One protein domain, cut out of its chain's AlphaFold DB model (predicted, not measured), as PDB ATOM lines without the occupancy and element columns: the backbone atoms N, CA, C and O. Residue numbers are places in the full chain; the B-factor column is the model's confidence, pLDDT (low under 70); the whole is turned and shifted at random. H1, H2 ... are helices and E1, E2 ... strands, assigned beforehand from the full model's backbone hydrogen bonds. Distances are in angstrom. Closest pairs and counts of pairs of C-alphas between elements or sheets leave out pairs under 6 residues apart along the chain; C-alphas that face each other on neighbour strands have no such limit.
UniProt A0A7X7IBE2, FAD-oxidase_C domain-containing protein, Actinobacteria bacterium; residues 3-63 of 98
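This is residues 3 to 63 of the 98 residues of the protein "FAD-oxidase_C domain-containing protein" of Actinobacteria bacterium (UniProt A0A7X7IBE2). The model has the outline of a narrow V: one arm is the strand E2 with the drawn-out link after it, the other is the long helix H1, which folds back from the corner where that link ends. The small hairpin of E1 and E2 lies at the far end of the first arm, with residues 5 to 10 sticking out, and the short helix H2 packs beside residues 38 to 42 of H1. The 61 printed residues include two antiparallel strands and then two helices, in the order E1, E2, H1, H2, a mixed class. The whole is loose, with a radius of gyration of the C-alphas of 13.6 A, and elongated, spanning 42 by 25 by 18 A.

E1, residues 3 to 5, begins at C-alpha 3 (114.970, 99.954, 116.369) and is 6.3 A long. E2, residues 10 to 13, is 9.6 A long. H1, residues 24 to 43, runs 28.8 A from C-alpha 24 (89.185, 96.345, 135.377). H2, residues 56 to 61, is 8.6 A long and ends at C-alpha 61 (97.660, 81.883, 110.795).

E1 and E2 form an antiparallel hairpin, their directions at 148 degrees; N 3 and O 12 are 2.9 A apart and N 5 and O 10 are 2.8 A apart, within hydrogen-bond range. H1 is apart from E1. H1 touches H2 with residues 38 to 42 alone; the closest C-alphas, of Asp 39 and Val 58, are 7.1 A apart. The two helices run the same way at a shallow tilt of 25 degrees. H2 is apart from both strands. In H1 and H2 every O i to N i+4 pair is within hydrogen-bond range.

The C-alphas farthest apart, of Gln 7 and Gly 24, are 42.1 A apart. The printed part has no cut. The link from H1 to H2, residues 44 to 55, is long. Mean pLDDT of the printed part is 93.0, and no printed residue is under 70.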
ATOM      1  N   GLN A   3     113.587 100.387 116.544       94.38
ATOM      2  CA  GLN A   3     114.970  99.954 116.369       94.38
ATOM      3  C   GLN A   3     115.206  99.541 114.916       94.38
ATOM      4  O   GLN A   3     114.570  98.589 114.456       94.38
ATOM      5  N   PRO A   4     116.131 100.184 114.188       94.25
ATOM      6  CA  PRO A   4     116.572  99.685 112.892       94.25
ATOM      7  C   PRO A   4     117.171  98.278 113.023       94.25
ATOM      8  O   PRO A   4     117.953  98.001 113.931       94.25
ATOM      9  N   VAL A   5     116.813  97.383 112.108       93.19
ATOM     10  CA  VAL A   5     117.354  96.021 112.006       93.19
ATOM     11  C   VAL A   5     117.729  95.731 110.553       93.19
ATOM     12  O   VAL A   5     117.407  96.511 109.657       93.19
ATOM     13  N   VAL A   6     118.447  94.631 110.307       90.81
ATOM     14  CA  VAL A   6     118.830  94.189 108.948       90.81
ATOM     15  C   VAL A   6     119.466  95.333 108.141       90.81
ATOM     16  O   VAL A   6     118.997  95.709 107.068       90.81
ATOM     17  N   GLN A   7     120.500  95.960 108.712       94.12
ATOM     18  CA  GLN A   7     121.229  97.075 108.086       94.12
ATOM     19  C   GLN A   7     120.322  98.245 107.637       94.12
ATOM     20  O   GLN A   7     120.612  98.925 106.659       94.12
ATOM     21  N   GLY A   8     119.213  98.483 108.347       90.69
ATOM     22  CA  GLY A   8     118.292  99.592 108.074       90.69
ATOM     23  C   GLY A   8     117.208  99.293 107.037       90.69
ATOM     24  O   GLY A   8     116.421 100.178 106.724       90.69
ATOM     25  N   THR A   9     117.119  98.061 106.531       93.12
ATOM     26  CA  THR A   9     116.058  97.648 105.588       93.12
ATOM     27  C   THR A   9     114.755  97.247 106.283       93.12
ATOM     28  O   THR A   9     113.738  97.006 105.638       93.12
ATOM     29  N   SER A  10     114.764  97.149 107.611       92.81
ATOM     30  CA  SER A  10     113.601  96.813 108.427       92.81
ATOM     31  C   SER A  10     113.710  97.485 109.793       92.81
ATOM     32  O   SER A  10     114.781  97.948 110.194       92.81
ATOM     33  N   CYS A  11     112.607  97.533 110.536       93.50
ATOM     34  CA  CYS A  11     112.605  98.033 111.905       93.50
ATOM     35  C   CYS A  11     111.805  97.117 112.833       93.50
ATOM     36  O   CYS A  11     110.794  96.534 112.449       93.50
ATOM     37  N   HIS A  12     112.284  96.980 114.067       93.12
ATOM     38  CA  HIS A  12     111.495  96.456 115.169       93.12
ATOM     39  C   HIS A  12     110.755  97.621 115.824       93.12
ATOM     40  O   HIS A  12     111.386  98.539 116.356       93.12
ATOM     41  N   CYS A  13     109.428  97.575 115.774       93.56
ATOM     42  CA  CYS A  13     108.546  98.546 116.408       93.56
ATOM     43  C   CYS A  13     107.889  97.906 117.630       93.56
ATOM     44  O   CYS A  13     107.248  96.865 117.516       93.56
ATOM     45  N   GLU A  14     108.030  98.549 118.784       93.12
ATOM     46  CA  GLU A  14     107.414  98.125 120.039       93.12
ATOM     47  C   GLU A  14     106.533  99.245 120.597       93.12
ATOM     48  O   GLU A  14     106.941 100.412 120.645       93.12
ATOM     49  N   PHE A  15     105.335  98.878 121.041       92.25
ATOM     50  CA  PHE A  15     104.376  99.767 121.682       92.25
ATOM     51  C   PHE A  15     104.128  99.269 123.103       92.25
ATOM     52  O   PHE A  15     103.913  98.078 123.311       92.25
ATOM     53  N   THR A  16     104.141 100.178 124.074       93.50
ATOM     54  CA  THR A  16     103.833  99.856 125.469       93.50
ATOM     55  C   THR A  16     102.504 100.498 125.831       93.50
ATOM     56  O   THR A  16     102.370 101.721 125.773       93.50
ATOM     57  N   LEU A  17     101.519  99.673 126.179       93.62
ATOM     58  CA  LEU A  17     100.171 100.112 126.527       93.62
ATOM     59  C   LEU A  17     100.000 100.083 128.048       93.62
ATOM     60  O   LEU A  17      99.720  99.041 128.638       93.62
ATOM     61  N   TYR A  18     100.202 101.232 128.685       95.38
ATOM     62  CA  TYR A  18     100.071 101.365 130.134       95.38
ATOM     63  C   TYR A  18      98.603 101.444 130.556       95.38
ATOM     64  O   TYR A  18      97.816 102.167 129.948       95.38
ATOM     65  N   HIS A  19      98.262 100.731 131.623       95.81
ATOM     66  CA  HIS A  19      96.990 100.835 132.331       95.81
ATOM     67  C   HIS A  19      97.181 100.385 133.785       95.81
ATOM     68  O   HIS A  19      98.155  99.693 134.091       95.81
ATOM     69  N   ASP A  20      96.267 100.777 134.673       96.56
ATOM     70  CA  ASP A  20      96.233 100.258 136.042       96.56
ATOM     71  C   ASP A  20      95.559  98.874 136.044       96.56
ATOM     72  O   ASP A  20      94.388  98.785 135.675       96.56
ATOM     73  N   PRO A  21      96.250  97.788 136.441       94.31
ATOM     74  CA  PRO A  21      95.657  96.453 136.486       94.31
ATOM     75  C   PRO A  21      94.574  96.288 137.563       94.31
ATOM     76  O   PRO A  21      93.828  95.309 137.520       94.31
ATOM     77  N   ALA A  22      94.485  97.196 138.541       97.19
ATOM     78  CA  ALA A  22      93.396  97.209 139.517       97.19
ATOM     79  C   ALA A  22      92.106  97.828 138.945       97.19
ATOM     80  O   ALA A  22      91.015  97.552 139.451       97.19
ATOM     81  N   ASP A  23      92.211  98.620 137.875       97.69
ATOM     82  CA  ASP A  23      91.072  99.160 137.138       97.69
ATOM     83  C   ASP A  23      90.663  98.194 136.019       97.69
ATOM     84  O   ASP A  23      91.166  98.226 134.892       97.69
ATOM     85  N   GLY A  24      89.689  97.336 136.327       97.31
ATOM     86  CA  GLY A  24      89.185  96.345 135.377       97.31
ATOM     87  C   GLY A  24      88.614  96.944 134.084       97.31
ATOM     88  O   GLY A  24      88.672  96.290 133.041       97.31
ATOM     89  N   ALA A  25      88.096  98.178 134.111       97.56
ATOM     90  CA  ALA A  25      87.590  98.835 132.909       97.56
ATOM     91  C   ALA A  25      88.744  99.290 132.006       97.56
ATOM     92  O   ALA A  25      88.698  99.060 130.794       97.56
ATOM     93  N   ALA A  26      89.796  99.871 132.591       96.81
ATOM     94  CA  ALA A  26      91.005 100.239 131.861       96.81
ATOM     95  C   ALA A  26      91.717  99.004 131.284       96.81
ATOM     96  O   ALA A  26      92.051  98.997 130.098       96.81
ATOM     97  N   SER A  27      91.870  97.930 132.068       96.38
ATOM     98  CA  SER A  27      92.445  96.663 131.592       96.38
ATOM     99  C   SER A  27      91.685  96.077 130.404       96.38
ATOM    100  O   SER A  27      92.296  95.687 129.405       96.38
ATOM    101  N   GLU A  28      90.353  96.028 130.473       96.62
ATOM    102  CA  GLU A  28      89.543  95.491 129.379       96.62
ATOM    103  C   GLU A  28      89.606  96.380 128.130       96.62
ATOM    104  O   GLU A  28      89.671  95.867 127.009       96.62
ATOM    105  N   LEU A  29      89.638  97.705 128.300       96.94
ATOM    106  CA  LEU A  29      89.819  98.640 127.191       96.94
ATOM    107  C   LEU A  29      91.170  98.425 126.496       96.94
ATOM    108  O   LEU A  29      91.205  98.296 125.272       96.94
ATOM    109  N   THR A  30      92.265  98.333 127.258       96.44
ATOM    110  CA  THR A  30      93.605  98.080 126.714       96.44
ATOM    111  C   THR A  30      93.668  96.745 125.978       96.44
ATOM    112  O   THR A  30      94.180  96.696 124.862       96.44
ATOM    113  N   ARG A  31      93.082  95.682 126.543       94.56
ATOM    114  CA  ARG A  31      93.027  94.357 125.908       94.56
ATOM    115  C   ARG A  31      92.276  94.385 124.574       94.56
ATOM    116  O   ARG A  31      92.722  93.789 123.596       94.56
ATOM    117  N   ARG A  32      91.133  95.075 124.509       96.06
ATOM    118  CA  ARG A  32      90.358  95.223 123.260       96.06
ATOM    119  C   ARG A  32      91.104  96.041 122.217       96.06
ATOM    120  O   ARG A  32      91.096  95.676 121.044       96.06
ATOM    121  N   PHE A  33      91.731  97.133 122.646       96.31
ATOM    122  CA  PHE A  33      92.543  97.970 121.773       96.31
ATOM    123  C   PHE A  33      93.704  97.173 121.172       96.31
ATOM    124  O   PHE A  33      93.897  97.206 119.961       96.31
ATOM    125  N   GLU A  34      94.430  96.416 121.997       95.12
ATOM    126  CA  GLU A  34      95.529  95.556 121.558       95.12
ATOM    127  C   GLU A  34      95.066  94.531 120.518       95.12
ATOM    128  O   GLU A  34      95.656  94.457 119.442       95.12
ATOM    129  N   ALA A  35      93.982  93.798 120.791       94.06
ATOM    130  CA  ALA A  35      93.447  92.809 119.858       94.06
ATOM    131  C   ALA A  35      93.085  93.433 118.496       94.06
ATOM    132  O   ALA A  35      93.501  92.935 117.451       94.06
ATOM    133  N   ALA A  36      92.380  94.571 118.503       96.19
ATOM    134  CA  ALA A  36      92.007  95.275 117.277       96.19
ATOM    135  C   ALA A  36      93.227  95.826 116.515       96.19
ATOM    136  O   ALA A  36      93.270  95.774 115.284       96.19
ATOM    137  N   ALA A  37      94.227  96.345 117.233       95.50
ATOM    138  CA  ALA A  37      95.459  96.849 116.639       95.50
ATOM    139  C   ALA A  37      96.271  95.721 115.993       95.50
ATOM    140  O   ALA A  37      96.750  95.886 114.875       95.50
ATOM    141  N   VAL A  38      96.391  94.574 116.663       95.12
ATOM    142  CA  VAL A  38      97.078  93.385 116.148       95.12
ATOM    143  C   VAL A  38      96.435  92.895 114.848       95.12
ATOM    144  O   VAL A  38      97.147  92.729 113.857       95.12
ATOM    145  N   ASP A  39      95.111  92.718 114.819       94.00
ATOM    146  CA  ASP A  39      94.396  92.275 113.611       94.00
ATOM    147  C   ASP A  39      94.556  93.275 112.458       94.00
ATOM    148  O   ASP A  39      94.761  92.895 111.298       94.00
ATOM    149  N   ARG A  40      94.504  94.578 112.765       96.06
ATOM    150  CA  ARG A  40      94.714  95.611 111.751       96.06
ATOM    151  C   ARG A  40      96.143  95.590 111.215       96.06
ATOM    152  O   ARG A  40      96.322  95.621 110.004       96.06
ATOM    153  N   LEU A  41      97.145  95.514 112.086       94.81
ATOM    154  CA  LEU A  41      98.554  95.455 111.694       94.81
ATOM    155  C   LEU A  41      98.841  94.231 110.820       94.81
ATOM    156  O   LEU A  41      99.518  94.359 109.804       94.81
ATOM    157  N   GLU A  42      98.293  93.066 111.163       93.94
ATOM    158  CA  GLU A  42      98.414  91.867 110.329       93.94
ATOM    159  C   GLU A  42      97.793  92.073 108.939       93.94
ATOM    160  O   GLU A  42      98.388  91.693 107.928       93.94
ATOM    161  N   THR A  43      96.631  92.732 108.869       94.50
ATOM    162  CA  THR A  43      95.954  93.049 107.600       94.50
ATOM    163  C   THR A  43      96.802  93.963 106.711       94.50
ATOM    164  O   THR A  43      96.837  93.775 105.497       94.50
ATOM    165  N   GLU A  44      97.531  94.905 107.312       95.19
ATOM    166  CA  GLU A  44      98.463  95.816 106.627       95.19
ATOM    167  C   GLU A  44      99.837  95.168 106.330       95.19
ATOM    168  O   GLU A  44     100.746  95.826 105.826       95.19
ATOM    169  N   GLY A  45     100.013  93.874 106.626       92.19
ATOM    170  CA  GLY A  45     101.224  93.113 106.307       92.19
ATOM    171  C   GLY A  45     102.336  93.187 107.357       92.19
ATOM    172  O   GLY A  45     103.490  92.888 107.046       92.19
ATOM    173  N   ALA A  46     102.022  93.571 108.596       92.06
ATOM    174  CA  ALA A  46     103.000  93.581 109.678       92.06
ATOM    175  C   ALA A  46     103.490  92.167 110.033       92.06
ATOM    176  O   ALA A  46     102.737  91.194 110.030       92.06
ATOM    177  N   PHE A  47     104.765  92.078 110.416       91.25
ATOM    178  CA  PHE A  47     105.393  90.845 110.882       91.25
ATOM    179  C   PHE A  47     105.587  90.856 112.404       91.25
ATOM    180  O   PHE A  47     106.209  91.763 112.965       91.25
ATOM    181  N   PHE A  48     105.122  89.804 113.080       91.94
ATOM    182  CA  PHE A  48     105.202  89.670 114.535       91.94
ATOM    183  C   PHE A  48     106.397  88.808 114.954       91.94
ATOM    184  O   PHE A  48     106.296  87.598 115.128       91.94
ATOM    185  N   SER A  49     107.541  89.457 115.178       88.31
ATOM    186  CA  SER A  49     108.787  88.787 115.604       88.31
ATOM    187  C   SER A  49     108.740  88.152 117.003       88.31
ATOM    188  O   SER A  49     109.561  87.289 117.315       88.31
ATOM    189  N   ARG A  50     107.800  88.578 117.859       88.06
ATOM    190  CA  ARG A  50     107.611  88.079 119.230       88.06
ATOM    191  C   ARG A  50     106.135  87.715 119.442       88.06
ATOM    192  O   ARG A  50     105.344  88.580 119.823       88.06
ATOM    193  N   PRO A  51     105.735  86.469 119.147       84.50
ATOM    194  CA  PRO A  51     104.352  86.033 119.298       84.50
ATOM    195  C   PRO A  51     104.038  85.742 120.770       84.50
ATOM    196  O   PRO A  51     104.378  84.684 121.301       84.50
ATOM    197  N   TYR A  52     103.399  86.700 121.444       84.25
ATOM    198  CA  TYR A  52     102.893  86.518 122.805       84.25
ATOM    199  C   TYR A  52     101.568  85.740 122.798       84.25
ATOM    200  O   TYR A  52     100.881  85.722 121.777       84.25
ATOM    201  N   PRO A  53     101.163  85.114 123.923       81.69
ATOM    202  CA  PRO A  53      99.967  84.269 123.970       81.69
ATOM    203  C   PRO A  53      98.681  84.921 123.437       81.69
ATOM    204  O   PRO A  53      97.874  84.224 122.835       81.69
ATOM    205  N   GLY A  54      98.504  86.237 123.609       85.25
ATOM    206  CA  GLY A  54      97.306  86.960 123.159       85.25
ATOM    207  C   GLY A  54      97.144  87.068 121.639       85.25
ATOM    208  O   GLY A  54      96.027  87.238 121.164       85.25
ATOM    209  N   TRP A  55      98.230  86.934 120.872       89.31
ATOM    210  CA  TRP A  55      98.220  87.057 119.406       89.31
ATOM    211  C   TRP A  55      99.090  86.020 118.696       89.31
ATOM    212  O   TRP A  55      99.474  86.197 117.538       89.31
ATOM    213  N   ALA A  56      99.418  84.921 119.378       90.12
ATOM    214  CA  ALA A  56     100.205  83.851 118.785       90.12
ATOM    215  C   ALA A  56      99.519  83.291 117.528       90.12
ATOM    216  O   ALA A  56     100.193  83.071 116.528       90.12
ATOM    217  N   ASP A  57      98.191  83.146 117.543       89.75
ATOM    218  CA  ASP A  57      97.419  82.742 116.361       89.75
ATOM    219  C   ASP A  57      97.644  83.692 115.176       89.75
ATOM    220  O   ASP A  57      98.066  83.252 114.110       89.75
ATOM    221  N   VAL A  58      97.479  85.002 115.385       92.38
ATOM    222  CA  VAL A  58      97.666  86.026 114.342       92.38
ATOM    223  C   VAL A  58      99.075  85.970 113.745       92.38
ATOM    224  O   VAL A  58      99.248  86.060 112.533       92.38
ATOM    225  N   ALA A  59     100.094  85.740 114.573       91.44
ATOM    226  CA  ALA A  59     101.473  85.639 114.103       91.44
ATOM    227  C   ALA A  59     101.735  84.434 113.177       91.44
ATOM    228  O   ALA A  59     102.705  84.452 112.421       91.44
ATOM    229  N   TYR A  60     100.905  83.388 113.235       91.38
ATOM    230  CA  TYR A  60     101.131  82.130 112.519       91.38
ATOM    231  C   TYR A  60     100.047  81.770 111.495       91.38
ATOM    232  O   TYR A  60     100.340  81.016 110.563       91.38
ATOM    233  N   ARG A  61      98.821  82.299 111.607       89.62
ATOM    234  CA  ARG A  61      97.660  81.883 110.795       89.62
ATOM    235  C   ARG A  61      97.842  82.098 109.292       89.62
ATOM    236  O   ARG A  61      97.294  81.344 108.493       89.62
ATOM    237  N   ARG A  62      98.661  83.077 108.896       89.12
ATOM    238  CA  ARG A  62      99.002  83.367 107.488       89.12
ATOM    239  C   ARG A  62     100.256  82.648 106.984       89.12
ATOM    240  O   ARG A  62     100.653  82.852 105.841       89.12
ATOM    241  N   SER A  63     100.890  81.814 107.807       90.31
ATOM    242  CA  SER A  63     102.137  81.117 107.470       90.31
ATOM    243  C   SER A  63     102.039  79.611 107.753       90.31
ATOM    244  O   SER A  63     102.805  79.081 108.567       90.31
TER     245      SER A  63